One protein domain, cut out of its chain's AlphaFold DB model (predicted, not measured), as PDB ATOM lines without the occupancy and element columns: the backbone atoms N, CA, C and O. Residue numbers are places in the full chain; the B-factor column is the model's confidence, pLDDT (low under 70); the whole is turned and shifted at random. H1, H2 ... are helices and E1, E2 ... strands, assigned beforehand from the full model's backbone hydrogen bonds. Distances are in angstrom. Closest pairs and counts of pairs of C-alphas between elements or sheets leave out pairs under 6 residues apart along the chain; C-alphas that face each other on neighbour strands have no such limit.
ATOM      1  N   SER A 328     329.907 196.454 217.041       64.12
ATOM      2  CA  SER A 328     330.218 196.447 215.607       64.12
ATOM      3  C   SER A 328     330.310 195.008 215.099       64.12
ATOM      4  O   SER A 328     330.514 194.069 215.870       64.12
ATOM      5  N   ASN A 329     330.141 194.834 213.789       71.38
ATOM      6  CA  ASN A 329     330.523 193.596 213.120       71.38
ATOM      7  C   ASN A 329     332.030 193.628 212.861       71.38
ATOM      8  O   ASN A 329     332.574 194.664 212.464       71.38
ATOM      9  N   HIS A 330     332.686 192.486 213.019       73.12
ATOM     10  CA  HIS A 330     334.144 192.416 212.984       73.12
ATOM     11  C   HIS A 330     334.636 191.415 211.950       73.12
ATOM     12  O   HIS A 330     334.022 190.363 211.743       73.12
ATOM     13  N   LYS A 331     335.763 191.740 211.321       78.06
ATOM     14  CA  LYS A 331     336.553 190.820 210.510       78.06
ATOM     15  C   LYS A 331     337.831 190.510 211.275       78.06
ATOM     16  O   LYS A 331     338.493 191.414 211.778       78.06
ATOM     17  N   PHE A 332     338.166 189.232 211.356       83.75
ATOM     18  CA  PHE A 332     339.387 188.785 212.008       83.75
ATOM     19  C   PHE A 332     340.231 188.012 211.017       83.75
ATOM     20  O   PHE A 332     339.719 187.141 210.307       83.75
ATOM     21  N   ILE A 333     341.520 188.319 211.013       84.62
ATOM     22  CA  ILE A 333     342.532 187.569 210.284       84.62
ATOM     23  C   ILE A 333     343.403 186.883 211.324       84.62
ATOM     24  O   ILE A 333     343.922 187.530 212.233       84.62
ATOM     25  N   LEU A 334     343.523 185.570 211.194       84.75
ATOM     26  CA  LEU A 334     344.334 184.733 212.061       84.75
ATOM     27  C   LEU A 334     345.636 184.426 211.331       84.75
ATOM     28  O   LEU A 334     345.623 183.857 210.233       84.75
ATOM     29  N   MET A 335     346.746 184.809 211.953       82.25
ATOM     30  CA  MET A 335     348.092 184.513 211.484       82.25
ATOM     31  C   MET A 335     348.670 183.417 212.392       82.25
ATOM     32  O   MET A 335     348.875 183.667 213.585       82.25
ATOM     33  N   PRO A 336     348.849 182.188 211.879       75.19
ATOM     34  CA  PRO A 336     349.280 181.059 212.691       75.19
ATOM     35  C   PRO A 336     350.706 181.261 213.200       75.19
ATOM     36  O   PRO A 336     351.579 181.654 212.434       75.19
ATOM     37  N   LEU A 337     350.936 180.974 214.481       73.88
ATOM     38  CA  LEU A 337     352.280 180.934 215.054       73.88
ATOM     39  C   LEU A 337     352.813 179.507 214.993       73.88
ATOM     40  O   LEU A 337     353.758 179.231 214.257       73.88
ATOM     41  N   ASP A 338     352.144 178.598 215.699       66.88
ATOM     42  CA  ASP A 338     352.503 177.187 215.792       66.88
ATOM     43  C   ASP A 338     351.449 176.283 215.129       66.88
ATOM     44  O   ASP A 338     350.562 176.733 214.400       66.88
ATOM     45  N   THR A 339     351.572 174.972 215.343       59.06
ATOM     46  CA  THR A 339     350.753 173.949 214.688       59.06
ATOM     47  C   THR A 339     349.266 173.992 215.018       59.06
ATOM     48  O   THR A 339     348.608 173.075 214.533       59.06
ATOM     49  N   LEU A 340     348.765 174.982 215.779       61.09
ATOM     50  CA  LEU A 340     347.384 175.522 215.818       61.09
ATOM     51  C   LEU A 340     346.989 176.052 217.207       61.09
ATOM     52  O   LEU A 340     345.860 176.510 217.366       61.09
ATOM     53  N   ASP A 341     347.866 175.991 218.204       66.94
ATOM     54  CA  ASP A 341     347.525 176.373 219.569       66.94
ATOM     55  C   ASP A 341     347.676 177.869 219.789       66.94
ATOM     56  O   ASP A 341     346.918 178.391 220.587       66.94
ATOM     57  N   HIS A 342     348.569 178.570 219.083       76.06
ATOM     58  CA  HIS A 342     348.741 180.020 219.199       76.06
ATOM     59  C   HIS A 342     348.589 180.729 217.852       76.06
ATOM     60  O   HIS A 342     349.136 180.312 216.828       76.06
ATOM     61  N   VAL A 343     347.873 181.853 217.860       78.94
ATOM     62  CA  VAL A 343     347.669 182.709 216.688       78.94
ATOM     63  C   VAL A 343     347.752 184.184 217.057       78.94
ATOM     64  O   VAL A 343     347.273 184.601 218.114       78.94
ATOM     65  N   TRP A 344     348.287 184.989 216.143       81.56
ATOM     66  CA  TRP A 344     348.033 186.426 216.151       81.56
ATOM     67  C   TRP A 344     346.687 186.704 215.499       81.56
ATOM     68  O   TRP A 344     346.393 186.189 214.419       81.56
ATOM     69  N   ILE A 345     345.883 187.552 216.130       80.06
ATOM     70  CA  ILE A 345     344.598 187.980 215.594       80.06
ATOM     71  C   ILE A 345     344.668 189.464 215.271       80.06
ATOM     72  O   ILE A 345     344.782 190.288 216.175       80.06
ATOM     73  N   SER A 346     344.561 189.791 213.982       81.00
ATOM     74  CA  SER A 346     344.293 191.155 213.527       81.00
ATOM     75  C   SER A 346     342.784 191.357 213.463       81.00
ATOM     76  O   SER A 346     342.084 190.693 212.692       81.00
ATOM     77  N   TYR A 347     342.281 192.241 214.317       79.50
ATOM     78  CA  TYR A 347     340.871 192.603 214.412       79.50
ATOM     79  C   TYR A 347     340.625 193.908 213.663       79.50
ATOM     80  O   TYR A 347     341.202 194.941 214.005       79.50
ATOM     81  N   LYS A 348     339.742 193.856 212.662       73.25
ATOM     82  CA  LYS A 348     339.299 195.019 211.893       73.25
ATOM     83  C   LYS A 348     337.779 195.182 212.021       73.25
ATOM     84  O   LYS A 348     337.035 194.283 211.609       73.25
ATOM     85  N   PRO A 349     337.283 196.305 212.563       64.69
ATOM     86  CA  PRO A 349     335.859 196.597 212.563       64.69
ATOM     87  C   PRO A 349     335.401 196.832 211.119       64.69
ATOM     88  O   PRO A 349     336.104 197.434 210.312       64.69
ATOM     89  N   THR A 350     334.227 196.307 210.771       61.59
ATOM     90  CA  THR A 350     333.671 196.418 209.405       61.59
ATOM     91  C   THR A 350     332.923 197.728 209.159       61.59
ATOM     92  O   THR A 350     332.612 198.047 208.014       61.59
ATOM     93  N   PHE A 351     332.648 198.498 210.213       57.19
ATOM     94  CA  PHE A 351     332.094 199.843 210.116       57.19
ATOM     95  C   PHE A 351     333.196 200.865 210.414       57.19
ATOM     96  O   PHE A 351     334.015 200.638 211.298       57.19
ATOM     97  N   HIS A 352     333.212 201.968 209.660       56.50
ATOM     98  CA  HIS A 352     334.072 203.127 209.901       56.50
ATOM     99  C   HIS A 352     333.236 204.231 210.558       56.50
ATOM    100  O   HIS A 352     332.677 205.101 209.892       56.50
ATOM    101  N   THR A 353     333.089 204.171 211.871       54.47
ATOM    102  CA  THR A 353     332.612 205.282 212.695       54.47
ATOM    103  C   THR A 353     333.797 206.006 213.324       54.47
ATOM    104  O   THR A 353     334.921 205.505 213.360       54.47
ATOM    105  N   LEU A 354     333.539 207.191 213.884       50.62
ATOM    106  CA  LEU A 354     334.560 208.045 214.498       50.62
ATOM    107  C   LEU A 354     335.298 207.395 215.702       50.62
ATOM    108  O   LEU A 354     336.238 207.984 216.239       50.62
ATOM    109  N   ILE A 355     334.870 206.210 216.156       54.50
ATOM    110  CA  ILE A 355     335.298 205.552 217.404       54.50
ATOM    111  C   ILE A 355     335.718 204.089 217.151       54.50
ATOM    112  O   ILE A 355     335.715 203.274 218.066       54.50
ATOM    113  N   ASP A 356     336.048 203.717 215.914       70.62
ATOM    114  CA  ASP A 356     336.489 202.353 215.610       70.62
ATOM    115  C   ASP A 356     337.992 202.152 215.859       70.62
ATOM    116  O   ASP A 356     338.792 203.085 215.748       70.62
ATOM    117  N   TYR A 357     338.364 200.924 216.235       72.19
ATOM    118  CA  TYR A 357     339.718 200.554 216.652       72.19
ATOM    119  C   TYR A 357     340.207 199.313 215.921       72.19
ATOM    120  O   TYR A 357     339.433 198.383 215.714       72.19
ATOM    121  N   GLN A 358     341.503 199.254 215.643       77.75
ATOM    122  CA  GLN A 358     342.199 198.061 215.189       77.75
ATOM    123  C   GLN A 358     343.100 197.512 216.291       77.75
ATOM    124  O   GLN A 358     343.747 198.270 217.015       77.75
ATOM    125  N   LEU A 359     343.108 196.185 216.428       80.94
ATOM    126  CA  LEU A 359     343.814 195.486 217.497       80.94
ATOM    127  C   LEU A 359     344.658 194.355 216.917       80.94
ATOM    128  O   LEU A 359     344.214 193.672 215.989       80.94
ATOM    129  N   VAL A 360     345.814 194.110 217.528       85.56
ATOM    130  CA  VAL A 360     346.566 192.863 217.359       85.56
ATOM    131  C   VAL A 360     346.756 192.232 218.728       85.56
ATOM    132  O   VAL A 360     347.242 192.877 219.660       85.56
ATOM    133  N   PHE A 361     346.340 190.979 218.871       87.00
ATOM    134  CA  PHE A 361     346.450 190.251 220.132       87.00
ATOM    135  C   PHE A 361     346.758 188.775 219.910       87.00
ATOM    136  O   PHE A 361     346.472 188.212 218.851       87.00
ATOM    137  N   LEU A 362     347.366 188.163 220.925       88.62
ATOM    138  CA  LEU A 362     347.647 186.734 220.949       88.62
ATOM    139  C   LEU A 362     346.388 185.986 221.387       88.62
ATOM    140  O   LEU A 362     345.692 186.408 222.313       88.62
ATOM    141  N   ALA A 363     346.112 184.851 220.764       89.19
ATOM    142  CA  ALA A 363     345.041 183.968 221.192       89.19
ATOM    143  C   ALA A 363     345.435 182.502 221.050       89.19
ATOM    144  O   ALA A 363     346.276 182.161 220.217       89.19
ATOM    145  N   GLN A 364     344.781 181.650 221.837       88.81
ATOM    146  CA  GLN A 364     344.850 180.208 221.707       88.81
ATOM    147  C   GLN A 364     343.596 179.609 221.086       88.81
ATOM    148  O   GLN A 364     342.481 179.929 221.506       88.81
ATOM    149  N   ILE A 365     343.758 178.701 220.124       84.50
ATOM    150  CA  ILE A 365     342.626 178.010 219.499       84.50
ATOM    151  C   ILE A 365     342.416 176.657 220.173       84.50
ATOM    152  O   ILE A 365     343.310 175.824 220.218       84.50
ATOM    153  N   SER A 366     341.201 176.394 220.651       83.50
ATOM    154  CA  SER A 366     340.823 175.081 221.183       83.50
ATOM    155  C   SER A 366     339.741 174.432 220.321       83.50
ATOM    156  O   SER A 366     338.613 174.931 220.259       83.50
ATOM    157  N   ASN A 367     340.070 173.303 219.674       69.94
ATOM    158  CA  ASN A 367     339.094 172.312 219.200       69.94
ATOM    159  C   ASN A 367     339.730 170.939 218.877       69.94
ATOM    160  O   ASN A 367     340.593 170.828 218.012       69.94
ATOM    161  N   SER A 368     339.210 169.868 219.479       52.19
ATOM    162  CA  SER A 368     339.734 168.498 219.415       52.19
ATOM    163  C   SER A 368     339.649 167.781 218.054       52.19
ATOM    164  O   SER A 368     340.275 166.736 217.913       52.19
ATOM    165  N   THR A 369     338.900 168.272 217.055       56.12
ATOM    166  CA  THR A 369     338.705 167.548 215.769       56.12
ATOM    167  C   THR A 369     339.484 168.095 214.569       56.12
ATOM    168  O   THR A 369     339.624 167.390 213.575       56.12
ATOM    169  N   LEU A 370     339.985 169.334 214.628       59.84
ATOM    170  CA  LEU A 370     340.762 169.968 213.545       59.84
ATOM    171  C   LEU A 370     342.282 169.779 213.707       59.84
ATOM    172  O   LEU A 370     343.020 169.805 212.723       59.84
ATOM    173  N   LEU A 371     342.733 169.549 214.944       55.34
ATOM    174  CA  LEU A 371     344.142 169.506 215.356       55.34
ATOM    175  C   LEU A 371     344.912 168.259 214.873       55.34
ATOM    176  O   LEU A 371     346.121 168.179 215.063       55.34
ATOM    177  N   SER A 372     344.252 167.281 214.236       49.34
ATOM    178  CA  SER A 372     344.876 166.006 213.840       49.34
ATOM    179  C   SER A 372     345.237 165.884 212.355       49.34
ATOM    180  O   SER A 372     345.797 164.866 211.949       49.34
ATOM    181  N   THR A 373     344.944 166.882 211.515       47.31
ATOM    182  CA  THR A 373     345.288 166.838 210.084       47.31
ATOM    183  C   THR A 373     346.049 168.087 209.669       47.31
ATOM    184  O   THR A 373     345.447 169.142 209.529       47.31
ATOM    185  N   SER A 374     347.365 167.932 209.466       48.72
ATOM    186  CA  SER A 374     348.330 168.833 208.803       48.72
ATOM    187  C   SER A 374     347.713 170.055 208.090       48.72
ATOM    188  O   SER A 374     347.623 170.117 206.865       48.72
ATOM    189  N   LEU A 375     347.344 171.067 208.877       50.66
ATOM    190  CA  LEU A 375     347.057 172.431 208.415       50.66
ATOM    191  C   LEU A 375     348.362 173.195 208.101       50.66
ATOM    192  O   LEU A 375     348.333 174.254 207.484       50.66
ATOM    193  N   THR A 376     349.514 172.591 208.416       44.78
ATOM    194  CA  THR A 376     350.889 173.052 208.149       44.78
ATOM    195  C   THR A 376     351.270 173.163 206.666       44.78
ATOM    196  O   THR A 376     352.349 173.653 206.356       44.78
ATOM    197  N   LYS A 377     350.415 172.720 205.734       46.00
ATOM    198  CA  LYS A 377     350.636 172.844 204.277       46.00
ATOM    199  C   LYS A 377     349.868 173.995 203.624       46.00
ATOM    200  O   LYS A 377     349.841 174.098 202.399       46.00
ATOM    201  N   ILE A 378     349.193 174.828 204.412       49.78
ATOM    202  CA  ILE A 378     348.320 175.871 203.885       49.78
ATOM    203  C   ILE A 378     349.051 177.212 203.967       49.78
ATOM    204  O   ILE A 378     349.041 177.866 205.002       49.78
ATOM    205  N   ASN A 379     349.642 177.639 202.848       54.31
ATOM    206  CA  ASN A 379     350.206 178.985 202.641       54.31
ATOM    207  C   ASN A 379     349.111 180.076 202.573       54.31
ATOM    208  O   ASN A 379     349.146 180.953 201.715       54.31
ATOM    209  N   LYS A 380     348.065 179.982 203.396       63.84
ATOM    210  CA  LYS A 380     346.906 180.883 203.359       63.84
ATOM    211  C   LYS A 380     346.530 181.279 204.775       63.84
ATOM    212  O   LYS A 380     346.576 180.448 205.679       63.84
ATOM    213  N   TYR A 381     346.129 182.535 204.947       72.56
ATOM    214  CA  TYR A 381     345.573 183.014 206.208       72.56
ATOM    215  C   TYR A 381     344.215 182.391 206.488       72.56
ATOM    216  O   TYR A 381     343.504 181.930 205.583       72.56
ATOM    217  N   TRP A 382     343.839 182.435 207.760       81.25
ATOM    218  CA  TRP A 382     342.506 182.060 208.182       81.25
ATOM    219  C   TRP A 382     341.691 183.281 208.568       81.25
ATOM    220  O   TRP A 382     342.209 184.328 208.956       81.25
ATOM    221  N   THR A 383     340.386 183.113 208.467       85.19
ATOM    222  CA  THR A 383     339.382 184.087 208.883       85.19
ATOM    223  C   THR A 383     338.362 183.379 209.747       85.19
ATOM    224  O   THR A 383     338.130 182.182 209.562       85.19
ATOM    225  N   ILE A 384     337.737 184.103 210.665       85.38
ATOM    226  CA  ILE A 384     336.601 183.571 211.419       85.38
ATOM    227  C   ILE A 384     335.306 184.226 210.953       85.38
ATOM    228  O   ILE A 384     335.330 185.349 210.442       85.38
ATOM    229  N   GLU A 385     334.185 183.527 211.139       83.56
ATOM    230  CA  GLU A 385     332.855 184.096 210.907       83.56
ATOM    231  C   GLU A 385     332.736 185.429 211.642       83.56
ATOM    232  O   GLU A 385     333.137 185.540 212.806       83.56
ATOM    233  N   SER A 386     332.190 186.437 210.958       75.88
ATOM    234  CA  SER A 386     331.976 187.744 211.566       75.88
ATOM    235  C   SER A 386     331.199 187.594 212.863       75.88
ATOM    236  O   SER A 386     330.118 187.009 212.903       75.88
ATOM    237  N   TYR A 387     331.777 188.135 213.927       75.75
ATOM    238  CA  TYR A 387     331.256 188.011 215.275       75.75
ATOM    239  C   TYR A 387     330.854 189.386 215.792       75.75
ATOM    240  O   TYR A 387     331.499 190.384 215.474       75.75
ATOM    241  N   GLN A 388     329.794 189.437 216.592       79.00
ATOM    242  CA  GLN A 388     329.362 190.651 217.273       79.00
ATOM    243  C   GLN A 388     329.891 190.630 218.700       79.00
ATOM    244  O   GLN A 388     329.484 189.801 219.512       79.00
ATOM    245  N   LEU A 389     330.805 191.544 219.014       78.94
ATOM    246  CA  LEU A 389     331.322 191.711 220.370       78.94
ATOM    247  C   LEU A 389     331.498 193.184 220.722       78.94
ATOM    248  O   LEU A 389     331.722 194.029 219.853       78.94
ATOM    249  N   SER A 390     331.394 193.469 222.019       81.50
ATOM    250  CA  SER A 390     331.690 194.782 222.581       81.50
ATOM    251  C   SER A 390     333.200 194.934 222.736       81.50
ATOM    252  O   SER A 390     333.823 194.186 223.493       81.50
ATOM    253  N   LEU A 391     333.776 195.921 222.047       78.69
ATOM    254  CA  LEU A 391     335.203 196.235 222.131       78.69
ATOM    255  C   LEU A 391     335.629 196.560 223.570       78.69
ATOM    256  O   LEU A 391     336.671 196.099 224.026       78.69
ATOM    257  N   ASN A 392     334.797 197.298 224.310       80.25
ATOM    258  CA  ASN A 392     335.095 197.639 225.699       80.25
ATOM    259  C   ASN A 392     335.144 196.395 226.595       80.25
ATOM    260  O   ASN A 392     336.021 196.282 227.445       80.25
ATOM    261  N   ASN A 393     334.238 195.436 226.394       84.88
ATOM    262  CA  ASN A 393     334.288 194.176 227.136       84.88
ATOM    263  C   ASN A 393     335.495 193.318 226.742       84.88
ATOM    264  O   ASN A 393     336.055 192.641 227.598       84.88
ATOM    265  N   LEU A 394     335.900 193.355 225.473       83.44
ATOM    266  CA  LEU A 394     337.079 192.646 224.989       83.44
ATOM    267  C   LEU A 394     338.371 193.202 225.611       83.44
ATOM    268  O   LEU A 394     339.144 192.440 226.187       83.44
ATOM    269  N   ILE A 395     338.573 194.521 225.564       80.62
ATOM    270  CA  ILE A 395     339.785 195.176 226.089       80.62
ATOM    271  C   ILE A 395     339.867 195.074 227.617       80.62
ATOM    272  O   ILE A 395     340.938 194.810 228.150       80.62
ATOM    273  N   ASN A 396     338.744 195.200 228.333       82.19
ATOM    274  CA  ASN A 396     338.723 195.061 229.795       82.19
ATOM    275  C   ASN A 396     338.774 193.598 230.283       82.19
ATOM    276  O   ASN A 396     338.671 193.355 231.482       82.19
ATOM    277  N   GLY A 397     338.879 192.616 229.381       83.75
ATOM    278  CA  GLY A 397     338.949 191.195 229.741       83.75
ATOM    279  C   GLY A 397     337.621 190.567 230.187       83.75
ATOM    280  O   GLY A 397     337.609 189.412 230.602       83.75
ATOM    281  N   ASN A 398     336.492 191.272 230.055       87.06
ATOM    282  CA  ASN A 398     335.155 190.704 230.282       87.06
ATOM    283  C   ASN A 398     334.794 189.642 229.227       87.06
ATOM    284  O   ASN A 398     333.919 188.811 229.460       87.06
ATOM    285  N   ILE A 399     335.441 189.685 228.058       87.25
ATOM    286  CA  ILE A 399     335.408 188.627 227.045       87.25
ATOM    287  C   ILE A 399     336.815 188.041 226.954       87.25
ATOM    288  O   ILE A 399     337.712 188.659 226.388       87.25
ATOM    289  N   SER A 400     336.997 186.842 227.505       89.56
ATOM    290  CA  SER A 400     338.263 186.097 227.474       89.56
ATOM    291  C   SER A 400     338.244 184.924 226.494       89.56
ATOM    292  O   SER A 400     339.290 184.370 226.178       89.56
ATOM    293  N   SER A 401     337.068 184.525 226.004       90.75
ATOM    294  CA  SER A 401     336.936 183.463 225.008       90.75
ATOM    295  C   SER A 401     335.618 183.552 224.248       90.75
ATOM    296  O   SER A 401     334.613 183.978 224.819       90.75
ATOM    297  N   PHE A 402     335.588 183.086 223.001       90.19
ATOM    298  CA  PHE A 402     334.355 182.970 222.217       90.19
ATOM    299  C   PHE A 402     334.428 181.828 221.194       90.19
ATOM    300  O   PHE A 402     335.500 181.467 220.711       90.19
ATOM    301  N   GLN A 403     333.271 181.249 220.865       89.88
ATOM    302  CA  GLN A 403     333.144 180.217 219.832       89.88
ATOM    303  C   GLN A 403     332.820 180.839 218.475       89.88
ATOM    304  O   GLN A 403     332.032 181.781 218.391       89.88
ATOM    305  N   THR A 404     333.405 180.301 217.409       89.69
ATOM    306  CA  THR A 404     333.208 180.790 216.039       89.69
ATOM    307  C   THR A 404     333.502 179.697 215.009       89.69
ATOM    308  O   THR A 404     333.959 178.608 215.357       89.69
ATOM    309  N   LYS A 405     333.242 179.970 213.730       88.69
ATOM    310  CA  LYS A 405     333.600 179.105 212.601       88.69
ATOM    311  C   LYS A 405     334.890 179.593 211.955       88.69
ATOM    312  O   LYS A 405     335.020 180.779 211.671       88.69
ATOM    313  N   LEU A 406     335.813 178.675 211.690       86.31
ATOM    314  CA  LEU A 406     337.084 178.929 211.016       86.31
ATOM    315  C   LEU A 406     336.961 178.689 209.508       86.31
ATOM    316  O   LEU A 406     336.383 177.685 209.075       86.31
ATOM    317  N   TYR A 407     337.569 179.569 208.719       83.81
ATOM    318  CA  TYR A 407     337.605 179.506 207.262       83.81
ATOM    319  C   TYR A 407     339.001 179.800 206.704       83.81
ATOM    320  O   TYR A 407     339.801 180.481 207.340       83.81
ATOM    321  N   ILE A 408     339.251 179.356 205.472       79.38
ATOM    322  CA  ILE A 408     340.389 179.765 204.630       79.38
ATOM    323  C   ILE A 408     339.899 180.724 203.531       79.38
ATOM    324  O   ILE A 408     338.795 180.539 203.009       79.38
ATOM    325  N   ASP A 409     340.755 181.679 203.142       69.00
ATOM    326  CA  ASP A 409     340.569 182.634 202.033       69.00
ATOM    327  C   ASP A 409     339.302 183.495 202.147       69.00
ATOM    328  O   ASP A 409     338.486 183.515 201.226       69.00
ATOM    329  N   ASP A 410     339.136 184.215 203.256       70.12
ATOM    330  CA  ASP A 410     338.024 185.159 203.452       70.12
ATOM    331  C   ASP A 410     336.644 184.492 203.327       70.12
ATOM    332  O   ASP A 410     335.849 184.772 202.429       70.12
ATOM    333  N   ASN A 411     336.378 183.546 204.228       69.44
ATOM    334  CA  ASN A 411     335.134 182.770 204.293       69.44
ATOM    335  C   ASN A 411     334.849 181.824 203.106       69.44
ATOM    336  O   ASN A 411     333.752 181.270 203.022       69.44
ATOM    337  N   LYS A 412     335.813 181.554 202.211       77.75
ATOM    338  CA  LYS A 412     335.590 180.669 201.045       77.75
ATOM    339  C   LYS A 412     335.513 179.182 201.384       77.75
ATOM    340  O   LYS A 412     334.712 178.467 200.783       77.75
ATOM    341  N   LYS A 413     336.346 178.686 202.304       83.56
ATOM    342  CA  LYS A 413     336.366 177.261 202.684       83.56
ATOM    343  C   LYS A 413     336.248 177.094 204.190       83.56
ATOM    344  O   LYS A 413     337.191 177.398 204.909       83.56
ATOM    345  N   TYR A 414     335.114 176.566 204.642       86.38
ATOM    346  CA  TYR A 414     334.885 176.217 206.043       86.38
ATOM    347  C   TYR A 414     335.803 175.071 206.489       86.38
ATOM    348  O   TYR A 414     335.944 174.070 205.782       86.38
ATOM    349  N   LEU A 415     336.414 175.230 207.662       80.44
ATOM    350  CA  LEU A 415     337.274 174.231 208.290       80.44
ATOM    351  C   LEU A 415     336.599 173.557 209.486       80.44
ATOM    352  O   LEU A 415     336.684 172.341 209.629       80.44
ATOM    353  N   GLY A 416     335.908 174.317 210.331       84.81
ATOM    354  CA  GLY A 416     335.253 173.772 211.517       84.81
ATOM    355  C   GLY A 416     334.907 174.843 212.542       84.81
ATOM    356  O   GLY A 416     335.329 175.992 212.426       84.81
ATOM    357  N   ASN A 417     334.152 174.454 213.565       87.69
ATOM    358  CA  ASN A 417     333.913 175.296 214.734       87.69
ATOM    359  C   ASN A 417     335.180 175.335 215.588       87.69
ATOM    360  O   ASN A 417     335.862 174.327 215.695       87.69
ATOM    361  N   ILE A 418     335.502 176.453 216.216       87.38
ATOM    362  CA  ILE A 418     336.650 176.588 217.112       87.38
ATOM    363  C   ILE A 418     336.284 177.460 218.309       87.38
ATOM    364  O   ILE A 418     335.334 178.242 218.247       87.38
ATOM    365  N   THR A 419     337.056 177.344 219.387       89.31
ATOM    366  CA  THR A 419     337.043 178.316 220.486       89.31
ATOM    367  C   THR A 419     338.309 179.153 220.410       89.31
ATOM    368  O   THR A 419     339.401 178.593 220.363       89.31
ATOM    369  N   ILE A 420     338.163 180.475 220.388       89.31
ATOM    370  CA  ILE A 420     339.264 181.428 220.538       89.31
ATOM    371  C   ILE A 420     339.360 181.784 222.016       89.31
ATOM    372  O   ILE A 420     338.392 182.300 222.570       89.31
ATOM    373  N   ASN A 421     340.506 181.533 222.636       91.00
ATOM    374  CA  ASN A 421     340.842 181.975 223.987       91.00
ATOM    375  C   ASN A 421     341.824 183.138 223.872       91.00
ATOM    376  O   ASN A 421     342.860 183.010 223.234       91.00
ATOM    377  N   ILE A 422     341.486 184.289 224.428       90.38
ATOM    378  CA  ILE A 422     342.234 185.529 224.241       90.38
ATOM    379  C   ILE A 422     343.303 185.644 225.326       90.38
ATOM    380  O   ILE A 422     342.990 185.554 226.515       90.38
ATOM    381  N   ASN A 423     344.542 185.922 224.924       87.19
ATOM    382  CA  ASN A 423     345.631 186.194 225.853       87.19
ATOM    383  C   ASN A 423     345.754 187.714 226.038       87.19
ATOM    384  O   ASN A 423     345.922 188.459 225.075       87.19
ATOM    385  N   GLN A 424     345.661 188.167 227.286       79.69
ATOM    386  CA  GLN A 424     345.902 189.556 227.684       79.69
ATOM    387  C   GLN A 424     347.337 189.707 228.230       79.69
ATOM    388  O   GLN A 424     347.848 188.749 228.819       79.69
ATOM    389  N   PRO A 425     347.973 190.889 228.115       78.25
ATOM    390  CA  PRO A 425     347.476 192.109 227.473       78.25
ATOM    391  C   PRO A 425     347.512 192.036 225.937       78.25
ATOM    392  O   PRO A 425     348.185 191.188 225.354       78.25
ATOM    393  N   PHE A 426     346.790 192.941 225.275       80.12
ATOM    394  CA  PHE A 426     346.857 193.085 223.816       80.12
ATOM    395  C   PHE A 426     348.211 193.652 223.404       80.12
ATOM    396  O   PHE A 426     348.796 194.444 224.141       80.12
ATOM    397  N   LEU A 427     348.695 193.273 222.219       79.75
ATOM    398  CA  LEU A 427     349.962 193.803 221.721       79.75
ATOM    399  C   LEU A 427     349.822 195.212 221.169       79.75
ATOM    400  O   LEU A 427     350.708 196.042 221.339       79.75
ATOM    401  N   THR A 428     348.732 195.466 220.451       77.25
ATOM    402  CA  THR A 428     348.514 196.744 219.778       77.25
ATOM    403  C   THR A 428     347.040 197.092 219.827       77.25
ATOM    404  O   THR A 428     346.190 196.240 219.561       77.25
ATOM    405  N   ILE A 429     346.747 198.344 220.183       75.50
ATOM    406  CA  ILE A 429     345.404 198.920 220.239       75.50
ATOM    407  C   ILE A 429     345.462 200.313 219.622       75.50
ATOM    408  O   ILE A 429     346.140 201.182 220.163       75.50
ATOM    409  N   THR A 430     344.709 200.541 218.546       71.38
ATOM    410  CA  THR A 430     344.766 201.819 217.825       71.38
ATOM    411  C   THR A 430     343.398 202.289 217.377       71.38
ATOM    412  O   THR A 430     342.636 201.519 216.806       71.38
TER     413      THR A 430
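What this domain is: This is residues 328 to 430 of the 549 residues of the protein "Hypothetical protein" of Adineta steineri (UniProt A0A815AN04). A closed barrel of six antiparallel strands makes the body of this domain, with two short further strands, E5 and E8, paired onto it and one short helix, H1, outside it. The links around Leu 354 and Ser 372 lie at opposite ends of the long axis. The printed part has 103 residues, with one named helix and eight named strands in the order E1 E2 E3 E4 E5 H1 E6 E7 E8, and the class is mostly strand. The whole is compact, with a radius of gyration of the C-alphas of 13.3 A, and elongated in outline, spanning 42 by 26 by 20 A.

Where its parts are: In the ring, E1 holds residues 328 to 336, 24.7 A long, beginning at C-alpha 328 (330.218, 196.447, 215.607). E2 is residues 342 to 349, 22.0 A, and E3 residues 357 to 366, 25.9 A. E7 is residues 413 to 422, 23.8 A, E6 residues 401 to 408, 21.0 A, and E4 residues 382 to 384. E3 bends by 61 degrees at residue 362, E6 by 58 at 404 and E7 by 68 at 416. E5 is residues 387 to 390, H1 residues 391 to 395, and E8 residues 428 to 430, ending at C-alpha 430 (344.766, 201.819, 217.825).

How they stand to each other: Round the ring run E1, E2, E3, E7, E6, E4 and back to E1. E1, E2 and E3 form a meander, each strand the antiparallel neighbour of the one before; with E4, the antiparallel neighbour of E1, they make a Greek key. In the hairpin E1 and E2, N 333 and O 346 are 3.0 A apart; in the hairpin E2 and E3, N 345 and O 361 are 2.9 A apart. E3 and E7 are antiparallel neighbours, with N 364 and O 421 within hydrogen-bond range at 2.7 A. The hairpin E6 and E7 has N 404 and O 418 at 2.9 A. E6 and E4 have N 407 and O 383 at 2.8 A, and N 334 of E1 and O 382 of E4 are 2.9 A apart. The pairing of E1 is staggered: E5 pairs with its residues 328 to 330, N 330 and O 387 being 3.4 A apart. E8 pairs with residues 358 to 360 of E3, with N 358 and O 430 at 2.8 A. E4 runs on into E5 at 66 degrees. H1 is on the barrel, outside it, over none of the strands, at a height over the sheet of 7.2 A; its O i to N i+4 pair is within hydrogen-bond range. E5 and E8 are apart.

The domain as a whole: The C-alphas of Leu 354 and Ser 372, 43.3 A apart, are the two farthest apart. The printed part has no cut. The link E3 to E4, residues 367 to 381, is long. Mean pLDDT of the printed part is 75.3; it is under 70 at 28 residues, among them 349 to 355 and 367 to 380.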